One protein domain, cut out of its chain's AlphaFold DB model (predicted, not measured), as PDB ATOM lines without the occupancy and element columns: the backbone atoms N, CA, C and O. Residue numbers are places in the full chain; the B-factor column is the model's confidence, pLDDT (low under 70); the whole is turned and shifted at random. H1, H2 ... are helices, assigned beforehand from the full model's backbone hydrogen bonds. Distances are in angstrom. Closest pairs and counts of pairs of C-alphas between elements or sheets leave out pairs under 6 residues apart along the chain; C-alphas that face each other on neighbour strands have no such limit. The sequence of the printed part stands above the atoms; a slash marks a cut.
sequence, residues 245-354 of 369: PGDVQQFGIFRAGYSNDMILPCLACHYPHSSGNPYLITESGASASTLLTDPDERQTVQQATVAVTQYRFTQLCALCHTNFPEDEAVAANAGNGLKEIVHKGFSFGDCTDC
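Overview. This is residues 245 to 354 of the 369 residues of an uncharacterized protein of Deltaproteobacteria bacterium RIFOXYD12_FULL_56_24 (UniProt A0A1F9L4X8). This model has little regular structure: a compact mass of loops, with H1, H2 and H3 in a row along one side, H4 near the middle and H5 beyond it. Its 110 printed residues include five named helices, H1 to H5, and no named strand; the class is all helix, with 25 residues in named elements. The radius of gyration of the C-alphas is 13.6 A, the spans 38 by 31 by 28 A.

Along the chain. Find C-alpha 266 at (-23.066, 25.239, 47.798); H1 runs to 269. H2 is residues 286 to 289; H3, 295 to 303, is 12.5 A long; H4 is 314 to 317; H5, 351 to 354, ends at (-42.216, 24.635, 44.357).

Arrangement. H2 touches H1, closest C-alphas Ser 287 and Ala 268, 4.9 A, and H3, closest C-alphas Ala 286 and Gln 302, 4.2 A. Residues 253 to 254 pair antiparallel with 321 to 322. In H3 every O i to N i+4 pair is within hydrogen-bond range; the other helices are too short for one.

Size, cuts and confidence. The printed part has no cut. Links H1 to H2 and H4 to H5 are long. Look for pLDDT under 70 at residues 245 to 252, 260 to 261, 343 to 350 and 352 to 354.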
ATOM      1  N   PRO A 245     -45.106  17.203  49.138       38.09
ATOM      2  CA  PRO A 245     -45.925  16.027  48.860       38.09
ATOM      3  C   PRO A 245     -47.174  16.372  48.033       38.09
ATOM      4  O   PRO A 245     -48.042  17.091  48.531       38.09
ATOM      5  N   GLY A 246     -47.290  15.833  46.812       37.09
ATOM      6  CA  GLY A 246     -48.572  15.780  46.098       37.09
ATOM      7  C   GLY A 246     -48.633  16.245  44.640       37.09
ATOM      8  O   GLY A 246     -49.687  16.036  44.044       37.09
ATOM      9  N   ASP A 247     -47.570  16.790  44.038       40.16
ATOM     10  CA  ASP A 247     -47.634  17.317  42.663       40.16
ATOM     11  C   ASP A 247     -46.575  16.716  41.723       40.16
ATOM     12  O   ASP A 247     -45.368  16.820  41.928       40.16
ATOM     13  N   VAL A 248     -47.051  16.122  40.624       44.59
ATOM     14  CA  VAL A 248     -46.227  15.642  39.507       44.59
ATOM     15  C   VAL A 248     -45.717  16.857  38.735       44.59
ATOM     16  O   VAL A 248     -46.462  17.446  37.955       44.59
ATOM     17  N   GLN A 249     -44.460  17.241  38.932       48.59
ATOM     18  CA  GLN A 249     -43.842  18.317  38.158       48.59
ATOM     19  C   GLN A 249     -42.831  17.724  37.171       48.59
ATOM     20  O   GLN A 249     -41.934  16.980  37.553       48.59
ATOM     21  N   GLN A 250     -43.019  17.997  35.878       52.03
ATOM     22  CA  GLN A 250     -41.996  17.776  34.856       52.03
ATOM     23  C   GLN A 250     -41.172  19.061  34.751       52.03
ATOM     24  O   GLN A 250     -41.685  20.104  34.338       52.03
ATOM     25  N   PHE A 251     -39.912  18.982  35.169       59.66
ATOM     26  CA  PHE A 251     -38.987  20.115  35.214       59.66
ATOM     27  C   PHE A 251     -38.445  20.435  33.825       59.66
ATOM     28  O   PHE A 251     -38.402  19.563  32.956       59.66
ATOM     29  N   GLY A 252     -37.973  21.669  33.632       60.97
ATOM     30  CA  GLY A 252     -37.084  21.967  32.509       60.97
ATOM     31  C   GLY A 252     -35.888  21.005  32.473       60.97
ATOM     32  O   GLY A 252     -35.513  20.406  33.483       60.97
ATOM     33  N   ILE A 253     -35.271  20.849  31.307       77.81
ATOM     34  CA  ILE A 253     -34.119  19.962  31.125       77.81
ATOM     35  C   ILE A 253     -32.889  20.591  31.790       77.81
ATOM     36  O   ILE A 253     -32.693  21.803  31.737       77.81
ATOM     37  N   PHE A 254     -32.020  19.783  32.384       83.81
ATOM     38  CA  PHE A 254     -30.696  20.245  32.791       83.81
ATOM     39  C   PHE A 254     -29.805  20.569  31.588       83.81
ATOM     40  O   PHE A 254     -29.767  19.831  30.603       83.81
ATOM     41  N   ARG A 255     -29.040  21.657  31.691       88.81
ATOM     42  CA  ARG A 255     -27.966  21.964  30.740       88.81
ATOM     43  C   ARG A 255     -26.884  20.892  30.771       88.81
ATOM     44  O   ARG A 255     -26.705  20.194  31.773       88.81
ATOM     45  N   ALA A 256     -26.134  20.782  29.678       87.75
ATOM     46  CA  ALA A 256     -25.126  19.743  29.537       87.75
ATOM     47  C   ALA A 256     -24.045  19.867  30.625       87.75
ATOM     48  O   ALA A 256     -23.316  20.855  30.691       87.75
ATOM     49  N   GLY A 257     -23.930  18.840  31.468       85.31
ATOM     50  CA  GLY A 257     -23.023  18.814  32.620       85.31
ATOM     51  C   GLY A 257     -23.747  18.671  33.954       85.31
ATOM     52  O   GLY A 257     -23.180  18.093  34.872       85.31
ATOM     53  N   TYR A 258     -25.015  19.079  34.031       82.88
ATOM     54  CA  TYR A 258     -25.872  18.870  35.196       82.88
ATOM     55  C   TYR A 258     -26.721  17.601  35.062       82.88
ATOM     56  O   TYR A 258     -27.073  17.179  33.958       82.88
ATOM     57  N   SER A 259     -27.064  16.981  36.193       74.06
ATOM     58  CA  SER A 259     -27.927  15.796  36.240       74.06
ATOM     59  C   SER A 259     -28.782  15.762  37.508       74.06
ATOM     60  O   SER A 259     -28.429  16.349  38.527       74.06
ATOM     61  N   ASN A 260     -29.885  15.005  37.459       67.38
ATOM     62  CA  ASN A 260     -30.788  14.804  38.601       67.38
ATOM     63  C   ASN A 260     -30.098  14.171  39.827       67.38
ATOM     64  O   ASN A 260     -30.585  14.304  40.943       67.38
ATOM     65  N   ASP A 261     -29.005  13.432  39.625       64.19
ATOM     66  CA  ASP A 261     -28.269  12.734  40.683       64.19
ATOM     67  C   ASP A 261     -26.962  13.430  41.092       64.19
ATOM     68  O   ASP A 261     -26.181  12.865  41.860       64.19
ATOM     69  N   MET A 262     -26.724  14.643  40.588       72.75
ATOM     70  CA  MET A 262     -25.587  15.467  40.969       72.75
ATOM     71  C   MET A 262     -25.824  16.113  42.336       72.75
ATOM     72  O   MET A 262     -26.862  16.724  42.577       72.75
ATOM     73  N   ILE A 263     -24.816  16.046  43.207       75.12
ATOM     74  CA  ILE A 263     -24.741  16.905  44.391       75.12
ATOM     75  C   ILE A 263     -24.120  18.228  43.949       75.12
ATOM     76  O   ILE A 263     -22.954  18.263  43.552       75.12
ATOM     77  N   LEU A 264     -24.897  19.309  44.000       76.88
ATOM     78  CA  LEU A 264     -24.396  20.640  43.669       76.88
ATOM     79  C   LEU A 264     -23.527  21.191  44.805       76.88
ATOM     80  O   LEU A 264     -23.927  21.115  45.971       76.88
ATOM     81  N   PRO A 265     -22.351  21.774  44.509       80.50
ATOM     82  CA  PRO A 265     -21.588  22.470  45.529       80.50
ATOM     83  C   PRO A 265     -22.345  23.732  45.970       80.50
ATOM     84  O   PRO A 265     -22.850  24.464  45.123       80.50
ATOM     85  N   CYS A 266     -22.388  24.044  47.269       83.38
ATOM     86  CA  CYS A 266     -23.066  25.239  47.798       83.38
ATOM     87  C   CYS A 266     -22.566  26.520  47.109       83.38
ATOM     88  O   CYS A 266     -23.341  27.426  46.803       83.38
ATOM     89  N   LEU A 267     -21.270  26.557  46.782       84.75
ATOM     90  CA  LEU A 267     -20.624  27.665  46.076       84.75
ATOM     91  C   LEU A 267     -21.022  27.797  44.595       84.75
ATOM     92  O   LEU A 267     -20.665  28.787  43.960       84.75
ATOM     93  N   ALA A 268     -21.768  26.844  44.022       82.81
ATOM     94  CA  ALA A 268     -22.389  27.032  42.711       82.81
ATOM     95  C   ALA A 268     -23.442  28.147  42.756       82.81
ATOM     96  O   ALA A 268     -23.557  28.913  41.798       82.81
ATOM     97  N   CYS A 269     -24.160  28.263  43.877       85.69
ATOM     98  CA  CYS A 269     -25.282  29.185  44.040       85.69
ATOM     99  C   CYS A 269     -25.001  30.316  45.029       85.69
ATOM    100  O   CYS A 269     -25.645  31.355  44.919       85.69
ATOM    101  N   HIS A 270     -24.061  30.148  45.964       87.44
ATOM    102  CA  HIS A 270     -23.799  31.115  47.030       87.44
ATOM    103  C   HIS A 270     -22.395  31.720  46.971       87.44
ATOM    104  O   HIS A 270     -21.409  31.045  46.675       87.44
ATOM    105  N   TYR A 271     -22.301  32.995  47.344       88.94
ATOM    106  CA  TYR A 271     -21.053  33.651  47.708       88.94
ATOM    107  C   TYR A 271     -20.867  33.611  49.226       88.94
ATOM    108  O   TYR A 271     -21.688  34.154  49.959       88.94
ATOM    109  N   PRO A 272     -19.781  33.002  49.731       85.88
ATOM    110  CA  PRO A 272     -19.642  32.720  51.156       85.88
ATOM    111  C   PRO A 272     -19.335  33.971  51.984       85.88
ATOM    112  O   PRO A 272     -19.539  33.945  53.189       85.88
ATOM    113  N   HIS A 273     -18.858  35.047  51.353       88.56
ATOM    114  CA  HIS A 273     -18.510  36.301  52.021       88.56
ATOM    115  C   HIS A 273     -19.653  37.311  51.956       88.56
ATOM    116  O   HIS A 273     -20.185  37.732  52.983       88.56
ATOM    117  N   SER A 274     -20.031  37.715  50.742       89.62
ATOM    118  CA  SER A 274     -21.068  38.716  50.532       89.62
ATOM    119  C   SER A 274     -21.661  38.654  49.125       89.62
ATOM    120  O   SER A 274     -21.043  38.154  48.179       89.62
ATOM    121  N   SER A 275     -22.857  39.218  48.980       90.81
ATOM    122  CA  SER A 275     -23.536  39.396  47.701       90.81
ATOM    123  C   SER A 275     -24.421  40.644  47.697       90.81
ATOM    124  O   SER A 275     -24.961  41.075  48.716       90.81
ATOM    125  N   GLY A 276     -24.603  41.235  46.523       91.19
ATOM    126  CA  GLY A 276     -25.650  42.205  46.242       91.19
ATOM    127  C   GLY A 276     -27.042  41.570  46.246       91.19
ATOM    128  O   GLY A 276     -28.019  42.272  46.491       91.19
ATOM    129  N   ASN A 277     -27.134  40.252  46.050       90.75
ATOM    130  CA  ASN A 277     -28.383  39.508  46.154       90.75
ATOM    131  C   ASN A 277     -28.672  39.073  47.600       90.75
ATOM    132  O   ASN A 277     -27.740  38.717  48.334       90.75
ATOM    133  N   PRO A 278     -29.956  39.042  48.010       86.25
ATOM    134  CA  PRO A 278     -30.361  38.437  49.276       86.25
ATOM    135  C   PRO A 278     -29.921  36.970  49.353       86.25
ATOM    136  O   PRO A 278     -29.681  36.321  48.333       86.25
ATOM    137  N   TYR A 279     -29.821  36.449  50.579       82.94
ATOM    138  CA  TYR A 279     -29.419  35.059  50.856       82.94
ATOM    139  C   TYR A 279     -28.046  34.673  50.296       82.94
ATOM    140  O   TYR A 279     -27.768  33.497  50.059       82.94
ATOM    141  N   LEU A 280     -27.184  35.672  50.079       88.94
ATOM    142  CA  LEU A 280     -25.830  35.476  49.574       88.94
ATOM    143  C   LEU A 280     -25.783  34.750  48.223       88.94
ATOM    144  O   LEU A 280     -24.806  34.075  47.920       88.94
ATOM    145  N   ILE A 281     -26.826  34.872  47.402       89.12
ATOM    146  CA  ILE A 281     -26.879  34.225  46.087       89.12
ATOM    147  C   ILE A 281     -25.831  34.833  45.152       89.12
ATOM    148  O   ILE A 281     -25.610  36.041  45.174       89.12
ATOM    149  N   THR A 282     -25.197  34.017  44.311       90.88
ATOM    150  CA  THR A 282     -24.242  34.468  43.290       90.88
ATOM    151  C   THR A 282     -24.834  35.584  42.426       90.88
ATOM    152  O   THR A 282     -26.041  35.661  42.208       90.88
ATOM    153  N   GLU A 283     -23.982  36.468  41.922       92.31
ATOM    154  CA  GLU A 283     -24.377  37.581  41.043       92.31
ATOM    155  C   GLU A 283     -24.158  37.261  39.564       92.31
ATOM    156  O   GLU A 283     -24.485  38.060  38.685       92.31
ATOM    157  N   SER A 284     -23.577  36.098  39.272       92.81
ATOM    158  CA  SER A 284     -23.297  35.651  37.912       92.81
ATOM    159  C   SER A 284     -23.299  34.132  37.804       92.81
ATOM    160  O   SER A 284     -23.146  33.417  38.796       92.81
ATOM    161  N   GLY A 285     -23.400  33.634  36.576       92.12
ATOM    162  CA  GLY A 285     -23.250  32.215  36.280       92.12
ATOM    163  C   GLY A 285     -21.811  31.720  36.232       92.12
ATOM    164  O   GLY A 285     -21.585  30.588  35.815       92.12
ATOM    165  N   ALA A 286     -20.825  32.515  36.662       90.88
ATOM    166  CA  ALA A 286     -19.424  32.109  36.641       90.88
ATOM    167  C   ALA A 286     -19.175  30.815  37.436       90.88
ATOM    168  O   ALA A 286     -18.549  29.896  36.910       90.88
ATOM    169  N   SER A 287     -19.719  30.709  38.651       85.88
ATOM    170  CA  SER A 287     -19.622  29.510  39.495       85.88
ATOM    171  C   SER A 287     -20.315  28.302  38.859       85.88
ATOM    172  O   SER A 287     -19.709  27.238  38.739       85.88
ATOM    173  N   ALA A 288     -21.547  28.481  38.378       87.50
ATOM    174  CA  ALA A 288     -22.324  27.441  37.707       87.50
ATOM    175  C   ALA A 288     -21.622  26.915  36.437       87.50
ATOM    176  O   ALA A 288     -21.482  25.711  36.233       87.50
ATOM    177  N   SER A 289     -21.062  27.811  35.620       90.25
ATOM    178  CA  SER A 289     -20.435  27.455  34.341       90.25
ATOM    179  C   SER A 289     -19.296  26.432  34.459       90.25
ATOM    180  O   SER A 289     -19.018  25.705  33.506       90.25
ATOM    181  N   THR A 290     -18.666  26.319  35.633       88.06
ATOM    182  CA  THR A 290     -17.576  25.366  35.892       88.06
ATOM    183  C   THR A 290     -17.988  23.900  35.739       88.06
ATOM    184  O   THR A 290     -17.135  23.061  35.451       88.06
ATOM    185  N   LEU A 291     -19.283  23.599  35.876       85.62
ATOM    186  CA  LEU A 291     -19.842  22.250  35.761       85.62
ATOM    187  C   LEU A 291     -20.375  21.940  34.354       85.62
ATOM    188  O   LEU A 291     -20.658  20.782  34.048       85.62
ATOM    189  N   LEU A 292     -20.481  22.945  33.478       89.69
ATOM    190  CA  LEU A 292     -21.000  22.767  32.123       89.69
ATOM    191  C   LEU A 292     -19.974  22.105  31.211       89.69
ATOM    192  O   LEU A 292     -18.804  22.497  31.175       89.69
ATOM    193  N   THR A 293     -20.413  21.121  30.431       92.19
ATOM    194  CA  THR A 293     -19.549  20.368  29.508       92.19
ATOM    195  C   THR A 293     -19.546  20.939  28.093       92.19
ATOM    196  O   THR A 293     -18.537  20.796  27.400       92.19
ATOM    197  N   ASP A 294     -20.613  21.630  27.686       92.25
ATOM    198  CA  ASP A 294     -20.692  22.342  26.410       92.25
ATOM    199  C   ASP A 294     -19.955  23.702  26.495       92.25
ATOM    200  O   ASP A 294     -20.283  24.515  27.364       92.25
ATOM    201  N   PRO A 295     -18.945  23.973  25.643       92.38
ATOM    202  CA  PRO A 295     -18.183  25.223  25.689       92.38
ATOM    203  C   PRO A 295     -18.989  26.490  25.369       92.38
ATOM    204  O   PRO A 295     -18.716  27.537  25.962       92.38
ATOM    205  N   ASP A 296     -19.961  26.410  24.460       91.75
ATOM    206  CA  ASP A 296     -20.755  27.560  24.020       91.75
ATOM    207  C   ASP A 296     -21.809  27.907  25.083       91.75
ATOM    208  O   ASP A 296     -21.980  29.080  25.448       91.75
ATOM    209  N   GLU A 297     -22.457  26.890  25.668       91.88
ATOM    210  CA  GLU A 297     -23.316  27.088  26.840       91.88
ATOM    211  C   GLU A 297     -22.510  27.612  28.025       91.88
ATOM    212  O   GLU A 297     -22.940  28.559  28.685       91.88
ATOM    213  N   ARG A 298     -21.319  27.049  28.277       94.31
ATOM    214  CA  ARG A 298     -20.430  27.496  29.354       94.31
ATOM    215  C   ARG A 298     -20.130  28.979  29.239       94.31
ATOM    216  O   ARG A 298     -20.289  29.695  30.222       94.31
ATOM    217  N   GLN A 299     -19.718  29.444  28.062       93.88
ATOM    218  CA  GLN A 299     -19.418  30.855  27.844       93.88
ATOM    219  C   GLN A 299     -20.652  31.737  28.071       93.88
ATOM    220  O   GLN A 299     -20.552  32.783  28.713       93.88
ATOM    221  N   THR A 300     -21.813  31.305  27.577       93.81
ATOM    222  CA  THR A 300     -23.072  32.046  27.724       93.81
ATOM    223  C   THR A 300     -23.485  32.155  29.194       93.81
ATOM    224  O   THR A 300     -23.752  33.251  29.685       93.81
ATOM    225  N   VAL A 301     -23.482  31.039  29.925       94.75
ATOM    226  CA  VAL A 301     -23.840  30.983  31.349       94.75
ATOM    227  C   VAL A 301     -22.827  31.739  32.203       94.75
ATOM    228  O   VAL A 301     -23.226  32.491  33.086       94.75
ATOM    229  N   GLN A 302     -21.528  31.632  31.912       94.38
ATOM    230  CA  GLN A 302     -20.481  32.362  32.634       94.38
ATOM    231  C   GLN A 302     -20.703  33.884  32.609       94.38
ATOM    232  O   GLN A 302     -20.372  34.570  33.575       94.38
ATOM    233  N   GLN A 303     -21.253  34.408  31.512       93.25
ATOM    234  CA  GLN A 303     -21.523  35.834  31.319       93.25
ATOM    235  C   GLN A 303     -22.909  36.268  31.810       93.25
ATOM    236  O   GLN A 303     -23.165  37.469  31.923       93.25
ATOM    237  N   ALA A 304     -23.805  35.321  32.097       95.69
ATOM    238  CA  ALA A 304     -25.146  35.621  32.566       95.69
ATOM    239  C   ALA A 304     -25.094  36.207  33.982       95.69
ATOM    240  O   ALA A 304     -24.502  35.631  34.896       95.69
ATOM    241  N   THR A 305     -25.731  37.358  34.175       95.88
ATOM    242  CA  THR A 305     -25.901  37.965  35.498       95.88
ATOM    243  C   THR A 305     -27.017  37.273  36.272       95.88
ATOM    244  O   THR A 305     -27.946  36.713  35.689       95.88
ATOM    245  N   VAL A 306     -26.968  37.360  37.594       93.94
ATOM    246  CA  VAL A 306     -28.031  36.899  38.485       93.94
ATOM    247  C   VAL A 306     -28.433  38.045  39.394       93.94
ATOM    248  O   VAL A 306     -27.615  38.581  40.138       93.94
ATOM    249  N   ALA A 307     -29.710  38.400  39.343       93.38
ATOM    250  CA  ALA A 307     -30.355  39.331  40.246       93.38
ATOM    251  C   ALA A 307     -31.569  38.650  40.883       93.38
ATOM    252  O   ALA A 307     -32.423  38.112  40.175       93.38
ATOM    253  N   VAL A 308     -31.656  38.698  42.213       88.25
ATOM    254  CA  VAL A 308     -32.809  38.192  42.968       88.25
ATOM    255  C   VAL A 308     -33.607  39.379  43.490       88.25
ATOM    256  O   VAL A 308     -33.190  40.082  44.409       88.25
ATOM    257  N   THR A 309     -34.775  39.610  42.895       82.75
ATOM    258  CA  THR A 309     -35.687  40.697  43.274       82.75
ATOM    259  C   THR A 309     -37.030  40.126  43.689       82.75
ATOM    260  O   THR A 309     -37.602  39.350  42.931       82.75
ATOM    261  N   GLN A 310     -37.560  40.537  44.846       75.56
ATOM    262  CA  GLN A 310     -38.869  40.077  45.341       75.56
ATOM    263  C   GLN A 310     -38.986  38.543  45.400       75.56
ATOM    264  O   GLN A 310     -40.023  37.996  45.046       75.56
ATOM    265  N   TYR A 311     -37.909  37.867  45.811       71.19
ATOM    266  CA  TYR A 311     -37.806  36.401  45.843       71.19
ATOM    267  C   TYR A 311     -37.871  35.705  44.481       71.19
ATOM    268  O   TYR A 311     -37.995  34.495  44.462       71.19
ATOM    269  N   ARG A 312     -37.687  36.427  43.365       79.19
ATOM    270  CA  ARG A 312     -37.598  35.827  42.026       79.19
ATOM    271  C   ARG A 312     -36.227  35.250  41.740       79.19
ATOM    272  O   ARG A 312     -35.267  36.002  41.573       79.19
ATOM    273  N   PHE A 313     -36.156  33.926  41.609       83.81
ATOM    274  CA  PHE A 313     -34.909  33.188  41.350       83.81
ATOM    275  C   PHE A 313     -34.747  32.750  39.890       83.81
ATOM    276  O   PHE A 313     -33.812  32.029  39.556       83.81
ATOM    277  N   THR A 314     -35.605  33.218  38.982       85.69
ATOM    278  CA  THR A 314     -35.630  32.771  37.579       85.69
ATOM    279  C   THR A 314     -34.271  32.884  36.874       85.69
ATOM    280  O   THR A 314     -33.882  31.980  36.137       85.69
ATOM    281  N   GLN A 315     -33.516  33.958  37.132       91.56
ATOM    282  CA  GLN A 315     -32.174  34.146  36.566       91.56
ATOM    283  C   GLN A 315     -31.157  33.128  37.082       91.56
ATOM    284  O   GLN A 315     -30.329  32.663  36.302       91.56
ATOM    285  N   LEU A 316     -31.236  32.781  38.371       89.62
ATOM    286  CA  LEU A 316     -30.391  31.770  39.004       89.62
ATOM    287  C   LEU A 316     -30.702  30.383  38.432       89.62
ATOM    288  O   LEU A 316     -29.796  29.669  38.015       89.62
ATOM    289  N   CYS A 317     -31.980  30.013  38.361       85.69
ATOM    290  CA  CYS A 317     -32.397  28.691  37.889       85.69
ATOM    291  C   CYS A 317     -32.034  28.464  36.413       85.69
ATOM    292  O   CYS A 317     -31.598  27.375  36.034       85.69
ATOM    293  N   ALA A 318     -32.128  29.507  35.581       89.88
ATOM    294  CA  ALA A 318     -31.763  29.439  34.166       89.88
ATOM    295  C   ALA A 318     -30.274  29.125  33.913       89.88
ATOM    296  O   ALA A 318     -29.921  28.711  32.803       89.88
ATOM    297  N   LEU A 319     -29.400  29.289  34.920       91.00
ATOM    298  CA  LEU A 319     -27.979  28.946  34.812       91.00
ATOM    299  C   LEU A 319     -27.744  27.440  34.642       91.00
ATOM    300  O   LEU A 319     -26.801  27.054  33.958       91.00
ATOM    301  N   CYS A 320     -28.593  26.608  35.248       86.88
ATOM    302  CA  CYS A 320     -28.446  25.147  35.257       86.88
ATOM    303  C   CYS A 320     -29.539  24.447  34.445       86.88
ATOM    304  O   CYS A 320     -29.336  23.330  33.970       86.88
ATOM    305  N   HIS A 321     -30.685  25.104  34.263       84.94
ATOM    306  CA  HIS A 321     -31.815  24.575  33.514       84.94
ATOM    307  C   HIS A 321     -31.961  25.232  32.140       84.94
ATOM    308  O   HIS A 321     -31.552  26.368  31.892       84.94
ATOM    309  N   THR A 322     -32.601  24.493  31.248       87.81
ATOM    310  CA  THR A 322     -33.080  24.926  29.946       87.81
ATOM    311  C   THR A 322     -34.464  24.324  29.686       87.81
ATOM    312  O   THR A 322     -35.001  23.565  30.491       87.81
ATOM    313  N   ASN A 323     -35.076  24.692  28.569       85.12
ATOM    314  CA  ASN A 323     -36.395  24.204  28.186       85.12
ATOM    315  C   ASN A 323     -36.291  22.968  27.296       85.12
ATOM    316  O   ASN A 323     -35.270  22.735  26.647       85.12
ATOM    317  N   PHE A 324     -37.377  22.198  27.228       83.06
ATOM    318  CA  PHE A 324     -37.525  21.228  26.150       83.06
ATOM    319  C   PHE A 324     -37.525  21.945  24.790       83.06
ATOM    320  O   PHE A 324     -38.012  23.078  24.712       83.06
ATOM    321  N   PRO A 325     -37.019  21.313  23.710       83.94
ATOM    322  CA  PRO A 325     -36.965  21.939  22.387       83.94
ATOM    323  C   PRO A 325     -38.315  22.493  21.906       83.94
ATOM    324  O   PRO A 325     -38.373  23.535  21.258       83.94
ATOM    325  N   GLU A 326     -39.415  21.818  22.238       81.88
ATOM    326  CA  GLU A 326     -40.776  22.260  21.920       81.88
ATOM    327  C   GLU A 326     -41.237  23.505  22.698       81.88
ATOM    328  O   GLU A 326     -42.077  24.255  22.199       81.88
ATOM    329  N   ASP A 327     -40.668  23.751  23.878       81.00
ATOM    330  CA  ASP A 327     -41.049  24.837  24.787       81.00
ATOM    331  C   ASP A 327     -40.096  26.047  24.674       81.00
ATOM    332  O   ASP A 327     -40.411  27.160  25.098       81.00
ATOM    333  N   GLU A 328     -38.934  25.875  24.039       80.12
ATOM    334  CA  GLU A 328     -37.908  26.914  23.904       80.12
ATOM    335  C   GLU A 328     -38.404  28.158  23.144       80.12
ATOM    336  O   GLU A 328     -38.047  29.296  23.471       80.12
ATOM    337  N   ALA A 329     -39.281  27.959  22.156       80.25
ATOM    338  CA  ALA A 329     -39.854  29.041  21.360       80.25
ATOM    339  C   ALA A 329     -40.839  29.920  22.152       80.25
ATOM    340  O   ALA A 329     -41.003  31.096  21.824       80.25
ATOM    341  N   VAL A 330     -41.491  29.362  23.178       79.94
ATOM    342  CA  VAL A 330     -42.467  30.080  24.015       79.94
ATOM    343  C   VAL A 330     -41.851  30.621  25.303       79.94
ATOM    344  O   VAL A 330     -42.428  31.511  25.924       79.94
ATOM    345  N   ALA A 331     -40.664  30.139  25.676       83.38
ATOM    346  CA  ALA A 331     -39.944  30.613  26.842       83.38
ATOM    347  C   ALA A 331     -39.553  32.095  26.714       83.38
ATOM    348  O   ALA A 331     -38.865  32.527  25.770       83.38
ATOM    349  N   ALA A 332     -39.970  32.876  27.710       86.62
ATOM    350  CA  ALA A 332     -39.580  34.268  27.861       86.62
ATOM    351  C   ALA A 332     -38.076  34.394  28.166       86.62
ATOM    352  O   ALA A 332     -37.379  33.420  28.449       86.62
ATOM    353  N   ASN A 333     -37.545  35.610  28.063       89.44
ATOM    354  CA  ASN A 333     -36.173  35.900  28.474       89.44
ATOM    355  C   ASN A 333     -36.140  36.101  29.996       89.44
ATOM    356  O   ASN A 333     -36.926  36.895  30.506       89.44
ATOM    357  N   ALA A 334     -35.211  35.444  30.693       89.06
ATOM    358  CA  ALA A 334     -35.032  35.586  32.141       89.06
ATOM    359  C   ALA A 334     -34.440  36.949  32.556       89.06
ATOM    360  O   ALA A 334     -34.355  37.280  33.736       89.06
ATOM    361  N   GLY A 335     -34.017  37.763  31.588       90.50
ATOM    362  CA  GLY A 335     -33.428  39.084  31.791       90.50
ATOM    363  C   GLY A 335     -31.903  39.079  31.896       90.50
ATOM    364  O   GLY A 335     -31.319  40.137  32.100       90.50
ATOM    365  N   ASN A 336     -31.255  37.924  31.726       93.00
ATOM    366  CA  ASN A 336     -29.799  37.757  31.796       93.00
ATOM    367  C   ASN A 336     -29.193  37.092  30.547       93.00
ATOM    368  O   ASN A 336     -28.089  36.559  30.595       93.00
ATOM    369  N   GLY A 337     -29.929  37.096  29.431       91.25
ATOM    370  CA  GLY A 337     -29.510  36.433  28.191       91.25
ATOM    371  C   GLY A 337     -29.879  34.949  28.122       91.25
ATOM    372  O   GLY A 337     -29.733  34.351  27.059       91.25
ATOM    373  N   LEU A 338     -30.419  34.378  29.202       93.12
ATOM    374  CA  LEU A 338     -30.971  33.026  29.235       93.12
ATOM    375  C   LEU A 338     -32.503  33.054  29.153       93.12
ATOM    376  O   LEU A 338     -33.147  34.108  29.207       93.12
ATOM    377  N   LYS A 339     -33.097  31.876  28.986       90.94
ATOM    378  CA  LYS A 339     -34.548  31.692  28.933       90.94
ATOM    379  C   LYS A 339     -35.103  31.378  30.317       90.94
ATOM    380  O   LYS A 339     -34.462  30.667  31.083       90.94
ATOM    381  N   GLU A 340     -36.293  31.894  30.616       87.25
ATOM    382  CA  GLU A 340     -37.067  31.426  31.769       87.25
ATOM    383  C   GLU A 340     -37.406  29.942  31.588       87.25
ATOM    384  O   GLU A 340     -37.553  29.469  30.457       87.25
ATOM    385  N   ILE A 341     -37.513  29.208  32.694       82.38
ATOM    386  CA  ILE A 341     -37.838  27.781  32.670       82.38
ATOM    387  C   ILE A 341     -39.353  27.616  32.647       82.38
ATOM    388  O   ILE A 341     -40.058  28.135  33.509       82.38
ATOM    389  N   VAL A 342     -39.846  26.904  31.640       76.00
ATOM    390  CA  VAL A 342     -41.258  26.596  31.435       76.00
ATOM    391  C   VAL A 342     -41.529  25.193  31.972       76.00
ATOM    392  O   VAL A 342     -40.850  24.236  31.601       76.00
ATOM    393  N   HIS A 343     -42.537  25.060  32.832       69.75
ATOM    394  CA  HIS A 343     -43.020  23.765  33.309       69.75
ATOM    395  C   HIS A 343     -44.200  23.273  32.467       69.75
ATOM    396  O   HIS A 343     -45.077  24.048  32.080       69.75
ATOM    397  N   LYS A 344     -44.242  21.961  32.197       60.19
ATOM    398  CA  LYS A 344     -45.395  21.319  31.552       60.19
ATOM    399  C   LYS A 344     -46.488  21.083  32.596       60.19
ATOM    400  O   LYS A 344     -46.305  20.324  33.542       60.19
ATOM    401  N   GLY A 345     -47.632  21.735  32.404       54.84
ATOM    402  CA  GLY A 345     -48.707  21.834  33.398       54.84
ATOM    403  C   GLY A 345     -48.818  23.275  33.894       54.84
ATOM    404  O   GLY A 345     -47.839  24.003  33.888       54.84
ATOM    405  N   PHE A 346     -50.018  23.725  34.253       47.19
ATOM    406  CA  PHE A 346     -50.363  25.132  34.525       47.19
ATOM    407  C   PHE A 346     -49.728  25.730  35.804       47.19
ATOM    408  O   PHE A 346     -50.348  26.553  36.478       47.19
ATOM    409  N   SER A 347     -48.510  25.327  36.157       52.19
ATOM    410  CA  SER A 347     -47.720  25.902  37.238       52.19
ATOM    411  C   SER A 347     -47.165  27.248  36.775       52.19
ATOM    412  O   SER A 347     -46.093  27.336  36.182       52.19
ATOM    413  N   PHE A 348     -47.939  28.304  37.007       49.91
ATOM    414  CA  PHE A 348     -47.484  29.685  36.889       49.91
ATOM    415  C   PHE A 348     -47.019  30.142  38.272       49.91
ATOM    416  O   PHE A 348     -47.821  30.131  39.204       49.91
ATOM    417  N   GLY A 349     -45.754  30.530  38.420       58.12
ATOM    418  CA  GLY A 349     -45.217  30.929  39.720       58.12
ATOM    419  C   GLY A 349     -43.713  31.163  39.710       58.12
ATOM    420  O   GLY A 349     -43.048  30.995  38.686       58.12
ATOM    421  N   ASP A 350     -43.196  31.579  40.857       67.06
ATOM    422  CA  ASP A 350     -41.763  31.622  41.116       67.06
ATOM    423  C   ASP A 350     -41.224  30.206  41.306       67.06
ATOM    424  O   ASP A 350     -41.934  29.317  41.775       67.06
ATOM    425  N   CYS A 351     -39.939  29.997  41.029       71.44
ATOM    426  CA  CYS A 351     -39.299  28.713  41.302       71.44
ATOM    427  C   CYS A 351     -39.465  28.339  42.784       71.44
ATOM    428  O   CYS A 351     -39.701  27.179  43.106       71.44
ATOM    429  N   THR A 352     -39.452  29.326  43.684       67.81
ATOM    430  CA  THR A 352     -39.624  29.108  45.126       67.81
ATOM    431  C   THR A 352     -41.006  28.680  45.583       67.81
ATOM    432  O   THR A 352     -41.153  28.219  46.714       67.81
ATOM    433  N   ASP A 353     -42.020  28.762  44.725       63.78
ATOM    434  CA  ASP A 353     -43.345  28.239  45.064       63.78
ATOM    435  C   ASP A 353     -43.313  26.705  45.185       63.78
ATOM    436  O   ASP A 353     -44.065  26.103  45.967       63.78
ATOM    437  N   CYS A 354     -42.392  26.080  44.446       61.00
ATOM    438  CA  CYS A 354     -42.216  24.635  44.357       61.00
ATOM    439  C   CYS A 354     -40.832  24.157  44.836       61.00
ATOM    440  O   CYS A 354     -40.695  22.976  45.146       61.00
TER     441      CYS A 354